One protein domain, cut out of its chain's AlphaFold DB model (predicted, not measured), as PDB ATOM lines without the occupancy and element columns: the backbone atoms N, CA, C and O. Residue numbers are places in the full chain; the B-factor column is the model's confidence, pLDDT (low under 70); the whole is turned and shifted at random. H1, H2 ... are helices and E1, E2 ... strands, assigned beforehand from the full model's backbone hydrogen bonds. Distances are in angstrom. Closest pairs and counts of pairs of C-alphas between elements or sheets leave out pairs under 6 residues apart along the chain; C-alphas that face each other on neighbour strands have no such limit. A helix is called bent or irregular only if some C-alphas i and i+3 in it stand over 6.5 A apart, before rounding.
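This is residues 535 to 678 of the 679 residues of an uncharacterized protein of Clostridium sp. 42_12 (UniProt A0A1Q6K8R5). One twisted antiparallel sheet, order E2 E3 E1 E4, folds back on itself where its long strands E1 and E3 bend sharply; short H1 packs by E1 and E4, and H2 lies away from the sheet. The 144 printed residues, under half in named elements, run E1 E2 E3 E4 H1 H2: mixed, compact, radius of gyration of the C-alphas 15.6 A, spans 45 by 40 by 27 A.

E1 is residues 535 to 551, 18.6 A, from C-alpha 535 at (170.279, 152.136, 126.669). E2 is 558 to 564, 20.4 A; E3 597 to 613, 19.1 A; E4 622 to 628, 17.5 A; H1 640 to 646; H2 669 to 676, ending at C-alpha (196.522, 146.652, 122.909).

N 548 and O 626 of E1 and E4 are 2.8 A apart, N 600 and O 547 of E3 and E1 2.8 A, N 562 and O 610 of the hairpin E2 and E3 2.8 A. H1 is on the sheet, height 7.1 A; the C-alphas of Glu 624 and Leu 646 are its closest to E4, 4.3 A. H1 is irregular, C-alphas 642 and 645 being 8.9 A apart, with 1 of 3 O i to N i+4 and 2 of 4 O i to N i+3 pairs within hydrogen-bond range; in H2 every O i to N i+4 pair is. H2 is apart from H1 and the four strands.

The printed part has no cut; E2 to E3, E4 to H1 and H1 to H2 are long links. Residues 577 to 586 and 664 to 678 have pLDDT under 70.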
ATOM      1  N   VAL A 535     171.615 151.902 126.101       96.44
ATOM      2  CA  VAL A 535     170.279 152.136 126.669       96.44
ATOM      3  C   VAL A 535     169.559 150.800 126.824       96.44
ATOM      4  O   VAL A 535     169.032 150.242 125.865       96.44
ATOM      5  N   LEU A 536     169.515 150.293 128.050       97.44
ATOM      6  CA  LEU A 536     168.935 149.001 128.401       97.44
ATOM      7  C   LEU A 536     167.464 149.162 128.800       97.44
ATOM      8  O   LEU A 536     167.147 150.004 129.641       97.44
ATOM      9  N   ASP A 537     166.571 148.351 128.226       97.25
ATOM     10  CA  ASP A 537     165.162 148.209 128.625       97.25
ATOM     11  C   ASP A 537     164.990 146.883 129.374       97.25
ATOM     12  O   ASP A 537     165.197 145.817 128.806       97.25
ATOM     13  N   PHE A 538     164.571 146.918 130.637       96.50
ATOM     14  CA  PHE A 538     164.271 145.716 131.425       96.50
ATOM     15  C   PHE A 538     162.831 145.203 131.217       96.50
ATOM     16  O   PHE A 538     162.401 144.252 131.863       96.50
ATOM     17  N   GLY A 539     162.056 145.823 130.321       95.56
ATOM     18  CA  GLY A 539     160.678 145.457 129.978       95.56
ATOM     19  C   GLY A 539     159.638 145.951 130.987       95.56
ATOM     20  O   GLY A 539     158.560 146.409 130.598       95.56
ATOM     21  N   GLU A 540     159.979 145.939 132.274       94.94
ATOM     22  CA  GLU A 540     159.177 146.466 133.377       94.94
ATOM     23  C   GLU A 540     160.042 147.171 134.431       94.94
ATOM     24  O   GLU A 540     161.263 147.016 134.475       94.94
ATOM     25  N   THR A 541     159.405 147.976 135.284       95.94
ATOM     26  CA  THR A 541     160.090 148.633 136.402       95.94
ATOM     27  C   THR A 541     160.578 147.581 137.394       95.94
ATOM     28  O   THR A 541     159.777 146.955 138.087       95.94
ATOM     29  N   THR A 542     161.896 147.426 137.487       94.75
ATOM     30  CA  THR A 542     162.555 146.380 138.274       94.75
ATOM     31  C   THR A 542     163.485 147.003 139.313       94.75
ATOM     32  O   THR A 542     163.980 148.118 139.141       94.75
ATOM     33  N   ASN A 543     163.697 146.301 140.429       95.62
ATOM     34  CA  ASN A 543     164.690 146.686 141.428       95.62
ATOM     35  C   ASN A 543     166.073 146.163 141.018       95.62
ATOM     36  O   ASN A 543     166.302 144.954 141.048       95.62
ATOM     37  N   ILE A 544     166.975 147.071 140.663       96.12
ATOM     38  CA  ILE A 544     168.343 146.784 140.237       96.12
ATOM     39  C   ILE A 544     169.261 147.098 141.417       96.12
ATOM     40  O   ILE A 544     169.496 148.261 141.750       96.12
ATOM     41  N   SER A 545     169.750 146.055 142.085       94.94
ATOM     42  CA  SER A 545     170.564 146.206 143.293       94.94
ATOM     43  C   SER A 545     172.044 146.356 142.966       94.94
ATOM     44  O   SER A 545     172.695 147.245 143.518       94.94
ATOM     45  N   GLN A 546     172.565 145.544 142.044       94.56
ATOM     46  CA  GLN A 546     173.982 145.547 141.679       94.56
ATOM     47  C   GLN A 546     174.184 145.518 140.164       94.56
ATOM     48  O   GLN A 546     173.374 144.948 139.432       94.56
ATOM     49  N   LEU A 547     175.299 146.102 139.737       95.31
ATOM     50  CA  LEU A 547     175.908 145.969 138.419       95.31
ATOM     51  C   LEU A 547     177.286 145.358 138.616       95.31
ATOM     52  O   LEU A 547     178.021 145.770 139.508       95.31
ATOM     53  N   TRP A 548     177.615 144.383 137.793       96.56
ATOM     54  CA  TRP A 548     178.945 143.828 137.664       96.56
ATOM     55  C   TRP A 548     179.410 144.013 136.234       96.56
ATOM     56  O   TRP A 548     178.617 143.861 135.306       96.56
ATOM     57  N   ASP A 549     180.682 144.315 136.066       94.94
ATOM     58  CA  ASP A 549     181.314 144.484 134.770       94.94
ATOM     59  C   ASP A 549     182.570 143.627 134.690       94.94
ATOM     60  O   ASP A 549     183.225 143.364 135.701       94.94
ATOM     61  N   TYR A 550     182.887 143.178 133.483       94.25
ATOM     62  CA  TYR A 550     184.196 142.633 133.167       94.25
ATOM     63  C   TYR A 550     184.863 143.541 132.142       94.25
ATOM     64  O   TYR A 550     184.345 143.727 131.039       94.25
ATOM     65  N   LEU A 551     186.006 144.119 132.507       91.88
ATOM     66  CA  LEU A 551     186.737 145.040 131.641       91.88
ATOM     67  C   LEU A 551     187.741 144.322 130.745       91.88
ATOM     68  O   LEU A 551     188.365 143.337 131.141       91.88
ATOM     69  N   GLY A 552     187.926 144.865 129.546       89.56
ATOM     70  CA  GLY A 552     188.965 144.458 128.611       89.56
ATOM     71  C   GLY A 552     190.264 145.199 128.886       89.56
ATOM     72  O   GLY A 552     190.785 145.149 129.995       89.56
ATOM     73  N   TYR A 553     190.814 145.867 127.874       86.31
ATOM     74  CA  TYR A 553     192.161 146.446 127.949       86.31
ATOM     75  C   TYR A 553     192.242 147.806 128.654       86.31
ATOM     76  O   TYR A 553     193.333 148.193 129.086       86.31
ATOM     77  N   GLU A 554     191.127 148.532 128.763       86.88
ATOM     78  CA  GLU A 554     191.127 149.889 129.310       86.88
ATOM     79  C   GLU A 554     190.806 149.906 130.799       86.88
ATOM     80  O   GLU A 554     189.816 149.331 131.251       86.88
ATOM     81  N   ASN A 555     191.673 150.566 131.565       85.38
ATOM     82  CA  ASN A 555     191.671 150.513 133.020       85.38
ATOM     83  C   ASN A 555     191.045 151.771 133.615       85.38
ATOM     84  O   ASN A 555     191.455 152.873 133.266       85.38
ATOM     85  N   ASN A 556     190.123 151.590 134.559       88.44
ATOM     86  CA  ASN A 556     189.337 152.650 135.188       88.44
ATOM     87  C   ASN A 556     188.585 153.573 134.199       88.44
ATOM     88  O   ASN A 556     188.622 154.794 134.371       88.44
ATOM     89  N   PRO A 557     187.891 153.055 133.163       92.56
ATOM     90  CA  PRO A 557     187.051 153.907 132.332       92.56
ATOM     91  C   PRO A 557     185.873 154.457 133.153       92.56
ATOM     92  O   PRO A 557     185.280 153.767 133.990       92.56
ATOM     93  N   HIS A 558     185.533 155.723 132.907       93.19
ATOM     94  CA  HIS A 558     184.506 156.454 133.645       93.19
ATOM     95  C   HIS A 558     183.195 156.569 132.849       93.19
ATOM     96  O   HIS A 558     183.178 156.959 131.676       93.19
ATOM     97  N   TYR A 559     182.068 156.285 133.502       95.00
ATOM     98  CA  TYR A 559     180.740 156.330 132.884       95.00
ATOM     99  C   TYR A 559     179.714 157.086 133.725       95.00
ATOM    100  O   TYR A 559     179.639 156.945 134.940       95.00
ATOM    101  N   ASN A 560     178.830 157.826 133.070       94.12
ATOM    102  CA  ASN A 560     177.587 158.296 133.667       94.12
ATOM    103  C   ASN A 560     176.524 157.201 133.560       94.12
ATOM    104  O   ASN A 560     176.246 156.717 132.459       94.12
ATOM    105  N   ILE A 561     175.893 156.868 134.689       95.06
ATOM    106  CA  ILE A 561     174.710 156.006 134.728       95.06
ATOM    107  C   ILE A 561     173.484 156.878 134.982       95.06
ATOM    108  O   ILE A 561     173.414 157.616 135.964       95.06
ATOM    109  N   GLU A 562     172.487 156.766 134.118       95.38
ATOM    110  CA  GLU A 562     171.205 157.446 134.238       95.38
ATOM    111  C   GLU A 562     170.071 156.418 134.209       95.38
ATOM    112  O   GLU A 562     170.135 155.442 133.467       95.38
ATOM    113  N   TYR A 563     168.998 156.620 134.974       95.38
ATOM    114  CA  TYR A 563     167.878 155.671 135.016       95.38
ATOM    115  C   TYR A 563     166.510 156.358 134.948       95.38
ATOM    116  O   TYR A 563     166.337 157.473 135.441       95.38
ATOM    117  N   SER A 564     165.528 155.699 134.325       96.00
ATOM    118  CA  SER A 564     164.158 156.210 134.150       96.00
ATOM    119  C   SER A 564     163.119 155.083 134.063       96.00
ATOM    120  O   SER A 564     163.433 153.918 133.824       96.00
ATOM    121  N   ASN A 565     161.840 155.429 134.215       95.62
ATOM    122  CA  ASN A 565     160.711 154.561 133.853       95.62
ATOM    123  C   ASN A 565     160.125 154.886 132.467       95.62
ATOM    124  O   ASN A 565     159.196 154.219 132.017       95.62
ATOM    125  N   ASN A 566     160.662 155.898 131.783       91.38
ATOM    126  CA  ASN A 566     160.264 156.312 130.443       91.38
ATOM    127  C   ASN A 566     161.510 156.400 129.548       91.38
ATOM    128  O   ASN A 566     162.492 157.037 129.921       91.38
ATOM    129  N   LYS A 567     161.453 155.774 128.367       85.19
ATOM    130  CA  LYS A 567     162.577 155.688 127.426       85.19
ATOM    131  C   LYS A 567     163.112 157.059 127.007       85.19
ATOM    132  O   LYS A 567     164.324 157.213 126.879       85.19
ATOM    133  N   ASP A 568     162.223 158.036 126.825       85.19
ATOM    134  CA  ASP A 568     162.540 159.301 126.152       85.19
ATOM    135  C   ASP A 568     162.726 160.488 127.115       85.19
ATOM    136  O   ASP A 568     163.139 161.569 126.699       85.19
ATOM    137  N   SER A 569     162.388 160.343 128.404       86.06
ATOM    138  CA  SER A 569     162.446 161.453 129.371       86.06
ATOM    139  C   SER A 569     162.492 160.983 130.828       86.06
ATOM    140  O   SER A 569     162.214 159.824 131.128       86.06
ATOM    141  N   GLY A 570     162.820 161.894 131.752       85.56
ATOM    142  CA  GLY A 570     162.770 161.626 133.197       85.56
ATOM    143  C   GLY A 570     163.972 160.863 133.762       85.56
ATOM    144  O   GLY A 570     163.848 160.256 134.823       85.56
ATOM    145  N   TYR A 571     165.111 160.887 133.069       91.69
ATOM    146  CA  TYR A 571     166.346 160.282 133.555       91.69
ATOM    147  C   TYR A 571     166.864 160.991 134.807       91.69
ATOM    148  O   TYR A 571     166.934 162.218 134.864       91.69
ATOM    149  N   THR A 572     167.221 160.190 135.806       91.62
ATOM    150  CA  THR A 572     167.927 160.624 137.012       91.62
ATOM    151  C   THR A 572     169.349 160.089 136.954       91.62
ATOM    152  O   THR A 572     169.542 158.893 136.739       91.62
ATOM    153  N   THR A 573     170.341 160.957 137.142       91.00
ATOM    154  CA  THR A 573     171.749 160.552 137.210       91.00
ATOM    155  C   THR A 573     172.019 159.840 138.531       91.00
ATOM    156  O   THR A 573     171.671 160.334 139.606       91.00
ATOM    157  N   PHE A 574     172.621 158.662 138.450       90.00
ATOM    158  CA  PHE A 574     173.084 157.913 139.604       90.00
ATOM    159  C   PHE A 574     174.336 158.575 140.195       90.00
ATOM    160  O   PHE A 574     175.229 158.994 139.467       90.00
ATOM    161  N   SER A 575     174.407 158.655 141.523       82.81
ATOM    162  CA  SER A 575     175.601 159.101 142.242       82.81
ATOM    163  C   SER A 575     176.097 157.961 143.115       82.81
ATOM    164  O   SER A 575     175.315 157.349 143.841       82.81
ATOM    165  N   THR A 576     177.404 157.702 143.066       73.44
ATOM    166  CA  THR A 576     178.048 156.625 143.829       73.44
ATOM    167  C   THR A 576     178.101 156.925 145.330       73.44
ATOM    168  O   THR A 576     178.383 156.035 146.128       73.44
ATOM    169  N   GLY A 577     177.851 158.178 145.737       68.94
ATOM    170  CA  GLY A 577     177.973 158.628 147.126       68.94
ATOM    171  C   GLY A 577     179.420 158.706 147.633       68.94
ATOM    172  O   GLY A 577     179.643 159.080 148.785       68.94
ATOM    173  N   VAL A 578     180.409 158.392 146.789       64.38
ATOM    174  CA  VAL A 578     181.836 158.455 147.119       64.38
ATOM    175  C   VAL A 578     182.277 159.910 147.081       64.38
ATOM    176  O   VAL A 578     182.097 160.586 146.075       64.38
ATOM    177  N   THR A 579     182.818 160.419 148.183       65.31
ATOM    178  CA  THR A 579     183.291 161.807 148.280       65.31
ATOM    179  C   THR A 579     184.813 161.826 148.221       65.31
ATOM    180  O   THR A 579     185.446 161.075 148.959       65.31
ATOM    181  N   ASP A 580     185.394 162.648 147.347       61.16
ATOM    182  CA  ASP A 580     186.846 162.830 147.288       61.16
ATOM    183  C   ASP A 580     187.389 163.508 148.565       61.16
ATOM    184  O   ASP A 580     186.636 164.043 149.387       61.16
ATOM    185  N   ASP A 581     188.716 163.531 148.726       56.53
ATOM    186  CA  ASP A 581     189.396 164.167 149.869       56.53
ATOM    187  C   ASP A 581     189.073 165.673 150.024       56.53
ATOM    188  O   ASP A 581     189.369 166.275 151.061       56.53
ATOM    189  N   ASN A 582     188.456 166.290 149.010       61.44
ATOM    190  CA  ASN A 582     188.074 167.699 148.967       61.44
ATOM    191  C   ASN A 582     186.575 167.937 149.227       61.44
ATOM    192  O   ASN A 582     186.150 169.093 149.251       61.44
ATOM    193  N   GLY A 583     185.773 166.891 149.449       59.25
ATOM    194  CA  GLY A 583     184.339 167.024 149.707       59.25
ATOM    195  C   GLY A 583     183.441 166.972 148.463       59.25
ATOM    196  O   GLY A 583     182.247 167.240 148.592       59.25
ATOM    197  N   ASN A 584     183.962 166.632 147.278       66.38
ATOM    198  CA  ASN A 584     183.161 166.496 146.058       66.38
ATOM    199  C   ASN A 584     182.647 165.064 145.900       66.38
ATOM    200  O   ASN A 584     183.427 164.114 145.877       66.38
ATOM    201  N   THR A 585     181.335 164.900 145.746       65.38
ATOM    202  CA  THR A 585     180.735 163.590 145.482       65.38
ATOM    203  C   THR A 585     180.949 163.187 144.022       65.38
ATOM    204  O   THR A 585     180.483 163.865 143.102       65.38
ATOM    205  N   GLN A 586     181.632 162.065 143.809       68.38
ATOM    206  CA  GLN A 586     181.763 161.422 142.510       68.38
ATOM    207  C   GLN A 586     180.367 161.124 141.949       68.38
ATOM    208  O   GLN A 586     179.494 160.544 142.602       68.38
ATOM    209  N   SER A 587     180.141 161.598 140.728       74.69
ATOM    210  CA  SER A 587     178.860 161.484 140.016       74.69
ATOM    211  C   SER A 587     178.941 160.528 138.824       74.69
ATOM    212  O   SER A 587     177.990 160.423 138.060       74.69
ATOM    213  N   TYR A 588     180.074 159.843 138.673       84.19
ATOM    214  CA  TYR A 588     180.338 158.861 137.633       84.19
ATOM    215  C   TYR A 588     180.697 157.516 138.269       84.19
ATOM    216  O   TYR A 588     181.155 157.442 139.411       84.19
ATOM    217  N   TRP A 589     180.455 156.455 137.518       91.06
ATOM    218  CA  TRP A 589     180.896 155.102 137.787       91.06
ATOM    219  C   TRP A 589     182.323 154.929 137.260       91.06
ATOM    220  O   TRP A 589     182.552 155.041 136.059       91.06
ATOM    221  N   ASP A 590     183.266 154.680 138.168       91.12
ATOM    222  CA  ASP A 590     184.591 154.145 137.847       91.12
ATOM    223  C   ASP A 590     184.466 152.624 137.715       91.12
ATOM    224  O   ASP A 590     184.149 151.942 138.696       91.12
ATOM    225  N   ALA A 591     184.641 152.110 136.495       89.69
ATOM    226  CA  ALA A 591     184.455 150.693 136.204       89.69
ATOM    227  C   ALA A 591     185.583 149.799 136.750       89.69
ATOM    228  O   ALA A 591     185.461 148.584 136.721       89.69
ATOM    229  N   GLY A 592     186.648 150.362 137.327       89.06
ATOM    230  CA  GLY A 592     187.642 149.581 138.061       89.06
ATOM    231  C   GLY A 592     188.716 148.934 137.186       89.06
ATOM    232  O   GLY A 592     189.232 149.550 136.254       89.06
ATOM    233  N   SER A 593     189.131 147.719 137.548       87.50
ATOM    234  CA  SER A 593     190.345 147.080 137.025       87.50
ATOM    235  C   SER A 593     190.089 146.212 135.791       87.50
ATOM    236  O   SER A 593     189.074 145.522 135.685       87.50
ATOM    237  N   VAL A 594     191.063 146.191 134.879       88.12
ATOM    238  CA  VAL A 594     191.063 145.367 133.655       88.12
ATOM    239  C   VAL A 594     191.071 143.860 133.917       88.12
ATOM    240  O   VAL A 594     191.677 143.383 134.878       88.12
ATOM    241  N   PHE A 595     190.462 143.098 133.006       87.44
ATOM    242  CA  PHE A 595     190.444 141.630 132.968       87.44
ATOM    243  C   PHE A 595     190.064 140.973 134.304       87.44
ATOM    244  O   PHE A 595     190.661 139.974 134.732       87.44
ATOM    245  N   CYS A 596     189.098 141.563 134.996       89.31
ATOM    246  CA  CYS A 596     188.500 141.007 136.194       89.31
ATOM    247  C   CYS A 596     187.066 141.513 136.350       89.31
ATOM    248  O   CYS A 596     186.666 142.488 135.718       89.31
ATOM    249  N   TRP A 597     186.303 140.824 137.196       92.44
ATOM    250  CA  TRP A 597     184.955 141.237 137.559       92.44
ATOM    251  C   TRP A 597     184.989 142.371 138.588       92.44
ATOM    252  O   TRP A 597     185.425 142.151 139.723       92.44
ATOM    253  N   ASN A 598     184.468 143.540 138.227       92.50
ATOM    254  CA  ASN A 598     184.228 144.656 139.138       92.50
ATOM    255  C   ASN A 598     182.738 144.739 139.491       92.50
ATOM    256  O   ASN A 598     181.887 144.127 138.844       92.50
ATOM    257  N   SER A 599     182.415 145.444 140.577       92.81
ATOM    258  CA  SER A 599     181.040 145.541 141.069       92.81
ATOM    259  C   SER A 599     180.698 146.946 141.536       92.81
ATOM    260  O   SER A 599     181.451 147.552 142.300       92.81
ATOM    261  N   LEU A 600     179.498 147.395 141.189       92.00
ATOM    262  CA  LEU A 600     178.881 148.625 141.648       92.00
ATOM    263  C   LEU A 600     177.537 148.318 142.316       92.00
ATOM    264  O   LEU A 600     176.663 147.653 141.759       92.00
ATOM    265  N   THR A 601     177.334 148.858 143.516       91.94
ATOM    266  CA  THR A 601     176.016 148.841 144.164       91.94
ATOM    267  C   THR A 601     175.181 150.003 143.632       91.94
ATOM    268  O   THR A 601     175.542 151.154 143.857       91.94
ATOM    269  N   LEU A 602     174.061 149.714 142.959       89.62
ATOM    270  CA  LEU A 602     173.154 150.732 142.410       89.62
ATOM    271  C   LEU A 602     171.943 151.005 143.302       89.62
ATOM    272  O   LEU A 602     171.656 152.157 143.607       89.62
ATOM    273  N   ASN A 603     171.219 149.962 143.714       91.69
ATOM    274  CA  ASN A 603     169.963 150.073 144.472       91.69
ATOM    275  C   ASN A 603     168.956 151.085 143.884       91.69
ATOM    276  O   ASN A 603     168.448 151.959 144.591       91.69
ATOM    277  N   VAL A 604     168.647 150.955 142.591       92.50
ATOM    278  CA  VAL A 604     167.677 151.811 141.887       92.50
ATOM    279  C   VAL A 604     166.450 151.019 141.440       92.50
ATOM    280  O   VAL A 604     166.531 149.831 141.136       92.50
ATOM    281  N   GLN A 605     165.298 151.687 141.360       94.81
ATOM    282  CA  GLN A 605     164.074 151.114 140.799       94.81
ATOM    283  C   GLN A 605     163.748 151.806 139.474       94.81
ATOM    284  O   GLN A 605     163.322 152.962 139.457       94.81
ATOM    285  N   ALA A 606     163.956 151.101 138.364       95.50
ATOM    286  CA  ALA A 606     163.834 151.665 137.024       95.50
ATOM    287  C   ALA A 606     163.463 150.597 135.990       95.50
ATOM    288  O   ALA A 606     163.629 149.401 136.226       95.50
ATOM    289  N   ARG A 607     162.962 151.039 134.834       96.50
ATOM    290  CA  ARG A 607     162.782 150.191 133.645       96.50
ATOM    291  C   ARG A 607     163.910 150.390 132.635       96.50
ATOM    292  O   ARG A 607     164.307 149.433 131.983       96.50
ATOM    293  N   TYR A 608     164.396 151.619 132.499       97.50
ATOM    294  CA  TYR A 608     165.451 151.995 131.570       97.50
ATOM    295  C   TYR A 608     166.708 152.393 132.332       97.50
ATOM    296  O   TYR A 608     166.629 153.206 133.257       97.50
ATOM    297  N   VAL A 609     167.852 151.856 131.916       96.94
ATOM    298  CA  VAL A 609     169.180 152.260 132.393       96.94
ATOM    299  C   VAL A 609     170.012 152.675 131.193       96.94
ATOM    300  O   VAL A 609     170.120 151.935 130.220       96.94
ATOM    301  N   LYS A 610     170.591 153.868 131.260       96.62
ATOM    302  CA  LYS A 610     171.458 154.434 130.239       96.62
ATOM    303  C   LYS A 610     172.868 154.583 130.794       96.62
ATOM    304  O   LYS A 610     173.047 155.159 131.861       96.62
ATOM    305  N   ILE A 611     173.850 154.083 130.055       96.38
ATOM    306  CA  ILE A 611     175.274 154.169 130.378       96.38
ATOM    307  C   ILE A 611     175.943 154.953 129.254       96.38
ATOM    308  O   ILE A 611     175.821 154.606 128.079       96.38
ATOM    309  N   SER A 612     176.618 156.041 129.603       95.38
ATOM    310  CA  SER A 612     177.323 156.893 128.640       95.38
ATOM    311  C   SER A 612     178.713 157.241 129.153       95.38
ATOM    312  O   SER A 612     178.845 157.457 130.356       95.38
ATOM    313  N   PRO A 613     179.737 157.316 128.289       95.12
ATOM    314  CA  PRO A 613     181.068 157.736 128.711       95.12
ATOM    315  C   PRO A 613     181.030 159.162 129.275       95.12
ATOM    316  O   PRO A 613     180.216 159.994 128.855       95.12
ATOM    317  N   THR A 614     181.883 159.443 130.254       91.75
ATOM    318  CA  THR A 614     182.118 160.811 130.731       91.75
ATOM    319  C   THR A 614     182.953 161.608 129.721       91.75
ATOM    320  O   THR A 614     183.524 161.052 128.786       91.75
ATOM    321  N   GLU A 615     183.030 162.934 129.884       87.12
ATOM    322  CA  GLU A 615     183.783 163.804 128.959       87.12
ATOM    323  C   GLU A 615     185.298 163.524 128.935       87.12
ATOM    324  O   GLU A 615     185.971 163.848 127.956       87.12
ATOM    325  N   ASP A 616     185.833 162.943 130.008       85.44
ATOM    326  CA  ASP A 616     187.235 162.549 130.176       85.44
ATOM    327  C   ASP A 616     187.521 161.099 129.754       85.44
ATOM    328  O   ASP A 616     188.682 160.688 129.765       85.44
ATOM    329  N   ASN A 617     186.498 160.331 129.361       88.44
ATOM    330  CA  ASN A 617     186.651 158.944 128.939       88.44
ATOM    331  C   ASN A 617     186.807 158.847 127.407       88.44
ATOM    332  O   ASN A 617     185.829 158.921 126.660       88.44
ATOM    333  N   TYR A 618     188.053 158.730 126.938       88.31
ATOM    334  CA  TYR A 618     188.407 158.775 125.508       88.31
ATOM    335  C   TYR A 618     188.505 157.406 124.829       88.31
ATOM    336  O   TYR A 618     188.451 157.341 123.600       88.31
ATOM    337  N   GLU A 619     188.665 156.334 125.598       90.06
ATOM    338  CA  GLU A 619     188.725 154.955 125.118       90.06
ATOM    339  C   GLU A 619     188.086 154.043 126.155       90.06
ATOM    340  O   GLU A 619     188.128 154.340 127.342       90.06
ATOM    341  N   ASP A 620     187.487 152.939 125.718       92.56
ATOM    342  CA  ASP A 620     186.923 151.961 126.632       92.56
ATOM    343  C   ASP A 620     186.820 150.556 126.034       92.56
ATOM    344  O   ASP A 620     186.873 150.367 124.818       92.56
ATOM    345  N   SER A 621     186.682 149.569 126.921       92.56
ATOM    346  CA  SER A 621     186.540 148.158 126.572       92.56
ATOM    347  C   SER A 621     185.719 147.447 127.653       92.56
ATOM    348  O   SER A 621     186.258 147.009 128.670       92.56
ATOM    349  N   LEU A 622     184.399 147.385 127.458       94.62
ATOM    350  CA  LEU A 622     183.482 146.608 128.297       94.62
ATOM    351  C   LEU A 622     183.300 145.237 127.650       94.62
ATOM    352  O   LEU A 622     182.816 145.180 126.522       94.62
ATOM    353  N   LEU A 623     183.684 144.156 128.333       94.88
ATOM    354  CA  LEU A 623     183.510 142.800 127.801       94.88
ATOM    355  C   LEU A 623     182.180 142.176 128.220       94.88
ATOM    356  O   LEU A 623     181.581 141.456 127.448       94.88
ATOM    357  N   GLU A 624     181.692 142.440 129.434       96.44
ATOM    358  CA  GLU A 624     180.437 141.830 129.896       96.44
ATOM    359  C   GLU A 624     179.787 142.686 130.989       96.44
ATOM    360  O   GLU A 624     180.492 143.277 131.809       96.44
ATOM    361  N   LEU A 625     178.448 142.740 131.032       97.31
ATOM    362  CA  LEU A 625     177.678 143.414 132.085       97.31
ATOM    363  C   LEU A 625     176.651 142.474 132.720       97.31
ATOM    364  O   LEU A 625     175.765 141.955 132.050       97.31
ATOM    365  N   VAL A 626     176.663 142.337 134.043       97.31
ATOM    366  CA  VAL A 626     175.684 141.533 134.788       97.31
ATOM    367  C   VAL A 626     174.923 142.410 135.774       97.31
ATOM    368  O   VAL A 626     175.495 142.984 136.696       97.31
ATOM    369  N   PHE A 627     173.601 142.468 135.634       97.31
ATOM    370  CA  PHE A 627     172.724 143.153 136.585       97.31
ATOM    371  C   PHE A 627     172.070 142.149 137.529       97.31
ATOM    372  O   PHE A 627     171.621 141.090 137.092       97.31
ATOM    373  N   LEU A 628     171.973 142.485 138.817       96.31
ATOM    374  CA  LEU A 628     171.374 141.621 139.837       96.31
ATOM    375  C   LEU A 628     170.243 142.325 140.595       96.31
ATOM    376  O   LEU A 628     170.328 143.514 140.918       96.31
ATOM    377  N   ASP A 629     169.203 141.563 140.935       93.88
ATOM    378  CA  ASP A 629     168.170 141.990 141.882       93.88
ATOM    379  C   ASP A 629     168.645 141.885 143.346       93.88
ATOM    380  O   ASP A 629     169.743 141.415 143.648       93.88
ATOM    381  N   SER A 630     167.796 142.294 144.292       90.25
ATOM    382  CA  SER A 630     168.098 142.232 145.732       90.25
ATOM    383  C   SER A 630     168.279 140.814 146.296       90.25
ATOM    384  O   SER A 630     168.708 140.666 147.436       90.25
ATOM    385  N   ASN A 631     167.919 139.773 145.539       89.50
ATOM    386  CA  ASN A 631     168.103 138.368 145.906       89.50
ATOM    387  C   ASN A 631     169.319 137.737 145.199       89.50
ATOM    388  O   ASN A 631     169.539 136.534 145.346       89.50
ATOM    389  N   GLY A 632     170.087 138.515 144.425       86.62
ATOM    390  CA  GLY A 632     171.230 138.031 143.649       86.62
ATOM    391  C   GLY A 632     170.846 137.297 142.360       86.62
ATOM    392  O   GLY A 632     171.659 136.549 141.818       86.62
ATOM    393  N   LYS A 633     169.615 137.460 141.861       93.06
ATOM    394  CA  LYS A 633     169.179 136.880 140.584       93.06
ATOM    395  C   LYS A 633     169.590 137.787 139.421       93.06
ATOM    396  O   LYS A 633     169.334 138.988 139.475       93.06
ATOM    397  N   LYS A 634     170.145 137.197 138.352       94.88
ATOM    398  CA  LYS A 634     170.469 137.897 137.096       94.88
ATOM    399  C   LYS A 634     169.225 138.532 136.465       94.88
ATOM    400  O   LYS A 634     168.181 137.882 136.344       94.88
ATOM    401  N   LEU A 635     169.362 139.796 136.081       95.12
ATOM    402  CA  LEU A 635     168.383 140.601 135.365       95.12
ATOM    403  C   LEU A 635     168.894 140.830 133.945       95.12
ATOM    404  O   LEU A 635     169.949 141.428 133.756       95.12
ATOM    405  N   GLU A 636     168.134 140.378 132.954       92.75
ATOM    406  CA  GLU A 636     168.511 140.503 131.546       92.75
ATOM    407  C   GLU A 636     167.621 141.543 130.850       92.75
ATOM    408  O   GLU A 636     166.391 141.416 130.901       92.75
ATOM    409  N   PRO A 637     168.202 142.559 130.192       95.75
ATOM    410  CA  PRO A 637     167.446 143.507 129.382       95.75
ATOM    411  C   PRO A 637     166.725 142.815 128.218       95.75
ATOM    412  O   PRO A 637     167.284 141.946 127.547       95.75
ATOM    413  N   VAL A 638     165.498 143.241 127.911       96.38
ATOM    414  CA  VAL A 638     164.721 142.700 126.782       96.38
ATOM    415  C   VAL A 638     165.345 143.043 125.431       96.38
ATOM    416  O   VAL A 638     165.130 142.323 124.462       96.38
ATOM    417  N   ASN A 639     166.122 144.127 125.367       96.25
ATOM    418  CA  ASN A 639     166.860 144.551 124.181       96.25
ATOM    419  C   ASN A 639     168.349 144.169 124.228       96.25
ATOM    420  O   ASN A 639     169.143 144.767 123.511       96.25
ATOM    421  N   ARG A 640     168.744 143.166 125.029       93.12
ATOM    422  CA  ARG A 640     170.138 142.681 125.079       93.12
ATOM    423  C   ARG A 640     170.710 142.317 123.704       93.12
ATOM    424  O   ARG A 640     171.901 142.469 123.489       93.12
ATOM    425  N   ASP A 641     169.861 141.889 122.769       93.38
ATOM    426  CA  ASP A 641     170.279 141.513 121.414       93.38
ATOM    427  C   ASP A 641     170.798 142.727 120.610       93.38
ATOM    428  O   ASP A 641     171.540 142.544 119.647       93.38
ATOM    429  N   GLU A 642     170.443 143.959 121.006       95.06
ATOM    430  CA  GLU A 642     171.015 145.206 120.462       95.06
ATOM    431  C   GLU A 642     172.450 145.450 120.969       95.06
ATOM    432  O   GLU A 642     173.234 146.100 120.285       95.06
ATOM    433  N   TYR A 643     172.799 144.889 122.131       95.19
ATOM    434  CA  TYR A 643     174.091 145.015 122.816       95.19
ATOM    435  C   TYR A 643     174.723 143.643 123.043       95.19
ATOM    436  O   TYR A 643     175.210 143.347 124.130       95.19
ATOM    437  N   LYS A 644     174.653 142.781 122.022       93.56
ATOM    438  CA  LYS A 644     174.930 141.348 122.152       93.56
ATOM    439  C   LYS A 644     176.241 141.048 122.893       93.56
ATOM    440  O   LYS A 644     176.198 140.227 123.796       93.56
ATOM    441  N   ASN A 645     177.323 141.746 122.537       94.25
ATOM    442  CA  ASN A 645     178.669 141.546 123.090       94.25
ATOM    443  C   ASN A 645     178.771 141.805 124.603       94.25
ATOM    444  O   ASN A 645     179.775 141.460 125.190       94.25
ATOM    445  N   LEU A 646     177.793 142.479 125.219       95.88
ATOM    446  CA  LEU A 646     177.790 142.761 126.660       95.88
ATOM    447  C   LEU A 646     177.030 141.707 127.477       95.88
ATOM    448  O   LEU A 646     176.971 141.833 128.703       95.88
ATOM    449  N   PHE A 647     176.363 140.760 126.809       95.81
ATOM    450  CA  PHE A 647     175.408 139.829 127.419       95.81
ATOM    451  C   PHE A 647     175.513 138.393 126.877       95.81
ATOM    452  O   PHE A 647     174.607 137.588 127.133       95.81
ATOM    453  N   ASP A 648     176.534 138.055 126.087       94.44
ATOM    454  CA  ASP A 648     176.693 136.736 125.471       94.44
ATOM    455  C   ASP A 648     177.606 135.777 126.245       94.44
ATOM    456  O   ASP A 648     177.542 134.571 125.984       94.44
ATOM    457  N   GLU A 649     178.333 136.248 127.263       94.44
ATOM    458  CA  GLU A 649     179.240 135.439 128.092       94.44
ATOM    459  C   GLU A 649     178.848 135.444 129.585       94.44
ATOM    460  O   GLU A 649     179.641 135.128 130.474       94.44
ATOM    461  N   GLN A 650     177.567 135.706 129.879       92.94
ATOM    462  CA  GLN A 650     176.989 135.735 131.233       92.94
ATOM    463  C   GLN A 650     177.325 134.509 132.102       92.94
ATOM    464  O   GLN A 650     177.325 134.617 133.332       92.94
ATOM    465  N   ASP A 651     177.554 133.332 131.514       91.62
ATOM    466  CA  ASP A 651     177.869 132.092 132.239       91.62
ATOM    467  C   ASP A 651     179.260 132.110 132.906       91.62
ATOM    468  O   ASP A 651     179.467 131.381 133.878       91.62
ATOM    469  N   GLU A 652     180.172 132.990 132.474       90.12
ATOM    470  CA  GLU A 652     181.490 133.205 133.101       90.12
ATOM    471  C   GLU A 652     181.389 133.950 134.451       90.12
ATOM    472  O   GLU A 652     182.336 133.994 135.247       90.12
ATOM    473  N   PHE A 653     180.219 134.522 134.762       91.56
ATOM    474  CA  PHE A 653     179.967 135.179 136.040       91.56
ATOM    475  C   PHE A 653     179.571 134.185 137.141       91.56
ATOM    476  O   PHE A 653     178.429 133.720 137.222       91.56
ATOM    477  N   GLU A 654     180.500 133.940 138.068       86.31
ATOM    478  CA  GLU A 654     180.317 133.057 139.233       86.31
ATOM    479  C   GLU A 654     179.648 133.734 140.452       86.31
ATOM    480  O   GLU A 654     179.552 133.125 141.522       86.31
ATOM    481  N   GLY A 655     179.206 134.994 140.347       84.19
ATOM    482  CA  GLY A 655     178.590 135.715 141.472       84.19
ATOM    483  C   GLY A 655     179.571 136.336 142.470       84.19
ATOM    484  O   GLY A 655     179.145 136.801 143.525       84.19
ATOM    485  N   ARG A 656     180.878 136.312 142.178       83.38
ATOM    486  CA  ARG A 656     181.937 136.913 143.005       83.38
ATOM    487  C   ARG A 656     183.201 137.178 142.190       83.38
ATOM    488  O   ARG A 656     183.514 136.395 141.295       83.38
ATOM    489  N   ALA A 657     183.979 138.186 142.570       82.25
ATOM    490  CA  ALA A 657     185.355 138.345 142.104       82.25
ATOM    491  C   ALA A 657     186.306 137.420 142.885       82.25
ATOM    492  O   ALA A 657     186.156 137.205 144.090       82.25
ATOM    493  N   SER A 658     187.294 136.839 142.210       77.81
ATOM    494  CA  SER A 658     188.300 135.966 142.810       77.81
ATOM    495  C   SER A 658     189.553 135.880 141.935       77.81
ATOM    496  O   SER A 658     189.512 136.153 140.742       77.81
ATOM    497  N   ALA A 659     190.657 135.377 142.491       72.31
ATOM    498  CA  ALA A 659     191.862 135.077 141.707       72.31
ATOM    499  C   ALA A 659     191.659 133.977 140.640       72.31
ATOM    500  O   ALA A 659     192.572 133.706 139.868       72.31
ATOM    501  N   MET A 660     190.507 133.292 140.636       76.50
ATOM    502  CA  MET A 660     190.176 132.329 139.586       76.50
ATOM    503  C   MET A 660     189.582 133.022 138.356       76.50
ATOM    504  O   MET A 660     189.864 132.610 137.248       76.50
ATOM    505  N   ASN A 661     188.802 134.084 138.521       81.75
ATOM    506  CA  ASN A 661     188.078 134.752 137.434       81.75
ATOM    507  C   ASN A 661     188.536 136.208 137.251       81.75
ATOM    508  O   ASN A 661     187.746 137.084 136.911       81.75
ATOM    509  N   GLY A 662     189.816 136.450 137.517       76.50
ATOM    510  CA  GLY A 662     190.500 137.705 137.254       76.50
ATOM    511  C   GLY A 662     191.979 137.441 137.002       76.50
ATOM    512  O   GLY A 662     192.550 136.476 137.522       76.50
ATOM    513  N   THR A 663     192.610 138.279 136.187       72.12
ATOM    514  CA  THR A 663     194.045 138.164 135.909       72.12
ATOM    515  C   THR A 663     194.889 138.449 137.157       72.12
ATOM    516  O   THR A 663     194.689 139.422 137.877       72.12
ATOM    517  N   TYR A 664     195.893 137.607 137.411       58.50
ATOM    518  CA  TYR A 664     196.862 137.797 138.500       58.50
ATOM    519  C   TYR A 664     197.887 138.917 138.200       58.50
ATOM    520  O   TYR A 664     198.646 139.324 139.080       58.50
ATOM    521  N   PHE A 665     197.949 139.400 136.953       57.31
ATOM    522  CA  PHE A 665     199.011 140.273 136.447       57.31
ATOM    523  C   PHE A 665     198.478 141.633 135.979       57.31
ATOM    524  O   PHE A 665     198.655 142.001 134.824       57.31
ATOM    525  N   ASP A 666     197.867 142.386 136.891       46.50
ATOM    526  CA  ASP A 666     197.528 143.809 136.714       46.50
ATOM    527  C   ASP A 666     198.809 144.658 136.485       46.50
ATOM    528  O   ASP A 666     198.910 145.427 135.532       46.50
ATOM    529  N   GLU A 667     199.870 144.416 137.272       44.19
ATOM    530  CA  GLU A 667     201.058 145.291 137.313       44.19
ATOM    531  C   GLU A 667     202.150 144.993 136.253       44.19
ATOM    532  O   GLU A 667     203.164 145.698 136.196       44.19
ATOM    533  N   ILE A 668     202.014 143.956 135.411       46.78
ATOM    534  CA  ILE A 668     203.000 143.683 134.349       46.78
ATOM    535  C   ILE A 668     202.461 144.199 133.017       46.78
ATOM    536  O   ILE A 668     201.707 143.511 132.334       46.78
ATOM    537  N   TYR A 669     202.972 145.364 132.610       50.25
ATOM    538  CA  TYR A 669     202.778 146.023 131.309       50.25
ATOM    539  C   TYR A 669     202.644 145.069 130.099       50.25
ATOM    540  O   TYR A 669     201.934 145.384 129.155       50.25
ATOM    541  N   HIS A 670     203.298 143.905 130.091       53.94
ATOM    542  CA  HIS A 670     203.380 143.011 128.933       53.94
ATOM    543  C   HIS A 670     202.068 142.328 128.503       53.94
ATOM    544  O   HIS A 670     201.916 142.100 127.308       53.94
ATOM    545  N   GLY A 671     201.149 141.993 129.420       58.91
ATOM    546  CA  GLY A 671     199.881 141.331 129.060       58.91
ATOM    547  C   GLY A 671     198.906 142.293 128.376       58.91
ATOM    548  O   GLY A 671     198.490 142.058 127.245       58.91
ATOM    549  N   ARG A 672     198.653 143.431 129.031       63.12
ATOM    550  CA  ARG A 672     197.866 144.551 128.497       63.12
ATOM    551  C   ARG A 672     198.448 145.088 127.185       63.12
ATOM    552  O   ARG A 672     197.733 145.136 126.197       63.12
ATOM    553  N   THR A 673     199.759 145.360 127.130       60.50
ATOM    554  CA  THR A 673     200.421 145.847 125.896       60.50
ATOM    555  C   THR A 673     200.275 144.856 124.734       60.50
ATOM    556  O   THR A 673     200.181 145.267 123.584       60.50
ATOM    557  N   ALA A 674     200.292 143.544 124.995       63.66
ATOM    558  CA  ALA A 674     200.112 142.553 123.934       63.66
ATOM    559  C   ALA A 674     198.680 142.556 123.379       63.66
ATOM    560  O   ALA A 674     198.508 142.363 122.179       63.66
ATOM    561  N   TYR A 675     197.681 142.793 124.233       64.56
ATOM    562  CA  TYR A 675     196.279 142.897 123.830       64.56
ATOM    563  C   TYR A 675     195.996 144.218 123.095       64.56
ATOM    564  O   TYR A 675     195.403 144.201 122.024       64.56
ATOM    565  N   GLU A 676     196.548 145.337 123.580       62.25
ATOM    566  CA  GLU A 676     196.522 146.652 122.909       62.25
ATOM    567  C   GLU A 676     197.181 146.645 121.516       62.25
ATOM    568  O   GLU A 676     196.944 147.542 120.717       62.25
ATOM    569  N   MET A 677     198.050 145.671 121.212       61.25
ATOM    570  CA  MET A 677     198.640 145.503 119.875       61.25
ATOM    571  C   MET A 677     197.776 144.665 118.919       61.25
ATOM    572  O   MET A 677     198.101 144.597 117.730       61.25
ATOM    573  N   LEU A 678     196.764 143.956 119.430       59.09
ATOM    574  CA  LEU A 678     195.884 143.083 118.647       59.09
ATOM    575  C   LEU A 678     194.587 143.778 118.213       59.09
ATOM    576  O   LEU A 678     194.074 143.433 117.147       59.09
TER     577      LEU A 678